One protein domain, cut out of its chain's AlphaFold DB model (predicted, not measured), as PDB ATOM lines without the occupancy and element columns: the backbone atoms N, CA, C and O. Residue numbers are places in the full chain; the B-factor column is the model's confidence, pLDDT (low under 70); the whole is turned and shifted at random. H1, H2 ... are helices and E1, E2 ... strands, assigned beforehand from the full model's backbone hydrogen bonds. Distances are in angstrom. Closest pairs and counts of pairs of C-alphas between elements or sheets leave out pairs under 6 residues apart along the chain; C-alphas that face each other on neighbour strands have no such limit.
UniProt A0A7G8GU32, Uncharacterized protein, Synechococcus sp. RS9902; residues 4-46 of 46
ATOM      1  N   ARG A   4     255.330 155.121 253.998       91.75
ATOM      2  CA  ARG A   4     255.798 153.822 254.469       91.75
ATOM      3  C   ARG A   4     255.777 152.861 253.291       91.75
ATOM      4  O   ARG A   4     254.711 152.651 252.714       91.75
ATOM      5  N   VAL A   5     256.927 152.311 252.928       90.88
ATOM      6  CA  VAL A   5     257.068 151.407 251.777       90.88
ATOM      7  C   VAL A   5     257.935 150.213 252.152       90.88
ATOM      8  O   VAL A   5     258.716 150.282 253.098       90.88
ATOM      9  N   ILE A   6     257.780 149.126 251.413       92.25
ATOM     10  CA  ILE A   6     258.659 147.955 251.439       92.25
ATOM     11  C   ILE A   6     258.907 147.555 249.989       92.25
ATOM     12  O   ILE A   6     258.026 147.742 249.147       92.25
ATOM     13  N   THR A   7     260.094 147.054 249.682       89.38
ATOM     14  CA  THR A   7     260.447 146.540 248.353       89.38
ATOM     15  C   THR A   7     261.128 145.193 248.527       89.38
ATOM     16  O   THR A   7     261.574 144.883 249.623       89.38
ATOM     17  N   ALA A   8     261.257 144.377 247.481       87.12
ATOM     18  CA  ALA A   8     261.940 143.084 247.608       87.12
ATOM     19  C   ALA A   8     263.412 143.229 248.046       87.12
ATOM     20  O   ALA A   8     263.984 142.311 248.624       87.12
ATOM     21  N   ARG A   9     264.017 144.397 247.793       85.00
ATOM     22  CA  ARG A   9     265.374 144.743 248.236       85.00
ATOM     23  C   ARG A   9     265.470 145.063 249.726       85.00
ATOM     24  O   ARG A   9     266.552 144.961 250.292       85.00
ATOM     25  N   LEU A  10     264.373 145.495 250.339       80.81
ATOM     26  CA  LEU A  10     264.316 145.901 251.735       80.81
ATOM     27  C   LEU A  10     263.442 144.899 252.481       80.81
ATOM     28  O   LEU A  10     262.226 144.896 252.327       80.81
ATOM     29  N   ALA A  11     264.062 144.061 253.310       81.62
ATOM     30  CA  ALA A  11     263.343 143.071 254.115       81.62
ATOM     31  C   ALA A  11     262.316 143.706 255.079       81.62
ATOM     32  O   ALA A  11     261.382 143.035 255.513       81.62
ATOM     33  N   ASP A  12     262.446 145.010 255.358       88.31
ATOM     34  CA  ASP A  12     261.626 145.751 256.307       88.31
ATOM     35  C   ASP A  12     260.878 146.944 255.703       88.31
ATOM     36  O   ASP A  12     261.261 147.551 254.699       88.31
ATOM     37  N   TRP A  13     259.805 147.334 256.394       90.06
ATOM     38  CA  TRP A  13     259.070 148.560 256.102       90.06
ATOM     39  C   TRP A  13     259.880 149.795 256.491       90.06
ATOM     40  O   TRP A  13     260.030 150.097 257.677       90.06
ATOM     41  N   ILE A  14     260.279 150.584 255.500       91.06
ATOM     42  CA  ILE A  14     260.993 151.842 255.710       91.06
ATOM     43  C   ILE A  14     260.066 153.052 255.591       91.06
ATOM     44  O   ILE A  14     258.978 152.993 255.007       91.06
ATOM     45  N   LEU A  15     260.508 154.177 256.154       91.12
ATOM     46  CA  LEU A  15     259.887 155.479 255.953       91.12
ATOM     47  C   LEU A  15     260.713 156.285 254.960       91.12
ATOM     48  O   LEU A  15     261.898 156.510 255.179       91.12
ATOM     49  N   VAL A  16     260.059 156.769 253.913       90.62
ATOM     50  CA  VAL A  16     260.682 157.569 252.865       90.62
ATOM     51  C   VAL A  16     260.066 158.948 252.783       90.62
ATOM     52  O   VAL A  16     258.882 159.155 253.068       90.62
ATOM     53  N   CYS A  17     260.899 159.896 252.383       89.88
ATOM     54  CA  CYS A  17     260.493 161.253 252.086       89.88
ATOM     55  C   CYS A  17     259.700 161.320 250.765       89.88
ATOM     56  O   CYS A  17     259.698 160.380 249.975       89.88
ATOM     57  N   GLU A  18     259.018 162.434 250.518       87.19
ATOM     58  CA  GLU A  18     258.164 162.624 249.336       87.19
ATOM     59  C   GLU A  18     258.932 162.681 248.019       87.19
ATOM     60  O   GLU A  18     258.469 162.139 247.025       87.19
ATOM     61  N   THR A  19     260.137 163.246 248.035       90.06
ATOM     62  CA  THR A  19     261.035 163.270 246.871       90.06
ATOM     63  C   THR A  19     261.705 161.918 246.634       90.06
ATOM     64  O   THR A  19     262.020 161.567 245.505       90.06
ATOM     65  N   CYS A  20     261.889 161.131 247.696       86.94
ATOM     66  CA  CYS A  20     262.507 159.813 247.660       86.94
ATOM     67  C   CYS A  20     261.533 158.728 247.173       86.94
ATOM     68  O   CYS A  20     261.947 157.738 246.579       86.94
ATOM     69  N   TRP A  21     260.242 158.885 247.482       86.94
ATOM     70  CA  TRP A  21     259.200 157.880 247.272       86.94
ATOM     71  C   TRP A  21     259.043 157.390 245.817       86.94
ATOM     72  O   TRP A  21     258.924 156.173 245.643       86.94
ATOM     73  N   PRO A  22     259.091 158.252 244.778       88.56
ATOM     74  CA  PRO A  22     258.958 157.822 243.385       88.56
ATOM     75  C   PRO A  22     259.966 156.735 242.989       88.56
ATOM     76  O   PRO A  22     259.586 155.769 242.336       88.56
ATOM     77  N   ASN A  23     261.199 156.813 243.500       88.88
ATOM     78  CA  ASN A  23     262.285 155.871 243.190       88.88
ATOM     79  C   ASN A  23     262.028 154.437 243.687       88.88
ATOM     80  O   ASN A  23     262.722 153.500 243.292       88.88
ATOM     81  N   PHE A  24     261.063 154.247 244.591       86.12
ATOM     82  CA  PHE A  24     260.691 152.925 245.103       86.12
ATOM     83  C   PHE A  24     259.533 152.310 244.325       86.12
ATOM     84  O   PHE A  24     259.340 151.101 244.401       86.12
ATOM     85  N   ARG A  25     258.771 153.117 243.578       83.38
ATOM     86  CA  ARG A  25     257.577 152.662 242.857       83.38
ATOM     87  C   ARG A  25     257.916 151.699 241.719       83.38
ATOM     88  O   ARG A  25     257.112 150.827 241.416       83.38
ATOM     89  N   GLU A  26     259.102 151.842 241.137       85.62
ATOM     90  CA  GLU A  26     259.613 150.991 240.055       85.62
ATOM     91  C   GLU A  26     260.384 149.762 240.568       85.62
ATOM     92  O   GLU A  26     260.796 148.909 239.786       85.62
ATOM     93  N   GLN A  27     260.585 149.636 241.885       88.19
ATOM     94  CA  GLN A  27     261.309 148.500 242.448       88.19
ATOM     95  C   GLN A  27     260.417 147.259 242.543       88.19
ATOM     96  O   GLN A  27     259.264 147.316 242.980       88.19
ATOM     97  N   ALA A  28     260.986 146.103 242.200       86.06
ATOM     98  CA  ALA A  28     260.311 144.821 242.340       86.06
ATOM     99  C   ALA A  28     259.872 144.576 243.796       86.06
ATOM    100  O   ALA A  28     260.588 144.896 244.749       86.06
ATOM    101  N   GLY A  29     258.676 144.012 243.970       88.38
ATOM    102  CA  GLY A  29     258.100 143.749 245.292       88.38
ATOM    103  C   GLY A  29     257.681 145.002 246.063       88.38
ATOM    104  O   GLY A  29     257.492 144.924 247.276       88.38
ATOM    105  N   TYR A  30     257.539 146.149 245.391       90.69
ATOM    106  CA  TYR A  30     257.030 147.369 246.005       90.69
ATOM    107  C   TYR A  30     255.637 147.161 246.613       90.69
ATOM    108  O   TYR A  30     254.685 146.768 245.935       90.69
ATOM    109  N   ARG A  31     255.490 147.484 247.902       89.69
ATOM    110  CA  ARG A  31     254.187 147.610 248.565       89.69
ATOM    111  C   ARG A  31     254.104 148.936 249.302       89.69
ATOM    112  O   ARG A  31     255.042 149.378 249.969       89.69
ATOM    113  N   TYR A  32     252.930 149.548 249.214       90.38
ATOM    114  CA  TYR A  32     252.628 150.820 249.851       90.38
ATOM    115  C   TYR A  32     251.875 150.619 251.171       90.38
ATOM    116  O   TYR A  32     250.816 150.000 251.207       90.38
ATOM    117  N   GLY A  33     252.411 151.171 252.259       87.62
ATOM    118  CA  GLY A  33     251.887 151.056 253.625       87.62
ATOM    119  C   GLY A  33     251.222 152.333 254.149       87.62
ATOM    120  O   GLY A  33     251.006 152.464 255.360       87.62
ATOM    121  N   GLY A  34     250.933 153.296 253.270       88.19
ATOM    122  CA  GLY A  34     250.341 154.581 253.641       88.19
ATOM    123  C   GLY A  34     251.356 155.596 254.171       88.19
ATOM    124  O   GLY A  34     252.552 155.332 254.291       88.19
ATOM    125  N   THR A  35     250.882 156.785 254.542       88.38
ATOM    126  CA  THR A  35     251.742 157.807 255.155       88.38
ATOM    127  C   THR A  35     251.864 157.613 256.665       88.38
ATOM    128  O   THR A  35     250.943 157.137 257.339       88.38
ATOM    129  N   ARG A  36     252.977 158.072 257.253       81.19
ATOM    130  CA  ARG A  36     253.177 158.081 258.715       81.19
ATOM    131  C   ARG A  36     252.029 158.799 259.446       81.19
ATOM    132  O   ARG A  36     251.623 158.377 260.527       81.19
ATOM    133  N   LYS A  37     251.462 159.850 258.836       77.00
ATOM    134  CA  LYS A  37     250.314 160.609 259.365       77.00
ATOM    135  C   LYS A  37     249.027 159.775 259.367       77.00
ATOM    136  O   LYS A  37     248.320 159.777 260.374       77.00
ATOM    137  N   ALA A  38     248.748 159.039 258.289       73.25
ATOM    138  CA  ALA A  38     247.594 158.141 258.210       73.25
ATOM    139  C   ALA A  38     247.693 157.003 259.239       73.25
ATOM    140  O   ALA A  38     246.751 156.770 259.994       73.25
ATOM    141  N   ASN A  39     248.870 156.382 259.360       74.44
ATOM    142  CA  ASN A  39     249.114 155.335 260.355       74.44
ATOM    143  C   ASN A  39     248.982 155.852 261.799       74.44
ATOM    144  O   ASN A  39     248.364 155.187 262.631       74.44
ATOM    145  N   ARG A  40     249.472 157.069 262.100       77.62
ATOM    146  CA  ARG A  40     249.272 157.710 263.416       77.62
ATOM    147  C   ARG A  40     247.784 157.915 263.726       77.62
ATOM    148  O   ARG A  40     247.364 157.648 264.846       77.62
ATOM    149  N   ARG A  41     246.989 158.377 262.753       74.38
ATOM    150  CA  ARG A  41     245.534 158.551 262.923       74.38
ATOM    151  C   ARG A  41     244.830 157.217 263.173       74.38
ATOM    152  O   ARG A  41     244.006 157.149 264.075       74.38
ATOM    153  N   LYS A  42     245.186 156.163 262.428       70.94
ATOM    154  CA  LYS A  42     244.617 154.817 262.607       70.94
ATOM    155  C   LYS A  42     244.918 154.252 263.997       70.94
ATOM    156  O   LYS A  42     244.021 153.711 264.624       70.94
ATOM    157  N   ARG A  43     246.145 154.435 264.504       74.88
ATOM    158  CA  ARG A  43     246.536 153.977 265.847       74.88
ATOM    159  C   ARG A  43     245.802 154.703 266.978       74.88
ATOM    160  O   ARG A  43     245.584 154.094 268.003       74.88
ATOM    161  N   LYS A  44     245.420 155.975 266.804       72.31
ATOM    162  CA  LYS A  44     244.632 156.716 267.811       72.31
ATOM    163  C   LYS A  44     243.150 156.323 267.859       72.31
ATOM    164  O   LYS A  44     242.470 156.699 268.799       72.31
ATOM    165  N   ARG A  45     242.640 155.655 266.820       68.94
ATOM    166  CA  ARG A  45     241.243 155.191 266.741       68.94
ATOM    167  C   ARG A  45     241.065 153.754 267.240       68.94
ATOM    168  O   ARG A  45     239.969 153.221 267.123       68.94
ATOM    169  N   ARG A  46     242.145 153.121 267.689       54.66
ATOM    170  CA  ARG A  46     242.193 151.740 268.152       54.66
ATOM    171  C   ARG A  46     242.605 151.750 269.611       54.66
ATOM    172  O   ARG A  46     242.103 150.872 270.331       54.66
TER     173      ARG A  46
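Overview. This is residues 4 to 46 of the 46 residues of an uncharacterized protein of Synechococcus sp. RS9902 (UniProt A0A7G8GU32). A small, twisted sheet of three strands has the short helix H1 on it, and helix H2 leads off from the end of E3 as an arm; residues 40 to 46, of which 40 to 44 belong to H2, stick out free. The printed part has 43 residues, with the named elements E1, E2, H1, E3 and H2 along the chain; the sheet's order is E2, E1, E3, antiparallel, and the class is mixed. The whole is flat and only just loose, close to compact, with a radius of gyration of the C-alphas of 11.3 A and spans of 33 by 21 by 11 A.

Arrangement. E1, residues 4 to 7, is the inner strand; E2, residues 10 to 17, and E3, residues 31 to 35, are the edge strands. The sheet is only just strongly twisted, its C-alphas lying up to 4.1 A off its best plane. E1 and E2 form a hairpin, antiparallel at 138 degrees, with N 5 and O 14 within hydrogen-bond range at 3.0 A; E2 bends by 74 degrees at residue 13. E1 and E3 are antiparallel at 167 degrees, with N 4 and O 34 within hydrogen-bond range at 2.8 A. H1, residues 22 to 25, is on the sheet at a height of 8.2 A, only just over E1 with 3 of its 4 C-alphas; the closest C-alphas of H1 and E1, Phe 24 and Thr 7, are 7.2 A apart. E2, H1 and E3 make a split strand-helix-strand unit, two strands running the same way with E1 between them in the sheet, and its crossover is right-handed. H2, residues 36 to 44, only grazes the sheet, with residues 36 to 41, and is apart from H1. In H2 every O i to N i+4 pair is within hydrogen-bond range; H1 is too short for such a pair.

Along the chain. E1, 10.6 A long, begins at C-alpha 4 (255.798, 153.822, 254.469). E2 measures 15.8 A, E3 12.4 A and H1 5.4 A from first to last C-alpha. H2, 12.6 A, ends at C-alpha 44 (244.632, 156.716, 267.811).

Size, cuts and confidence. The C-alphas farthest apart, Glu 26 and Arg 46, are 33.1 A apart. The printed part has no cut, and the four links are tight. Residues 45 to 46 have pLDDT under 70.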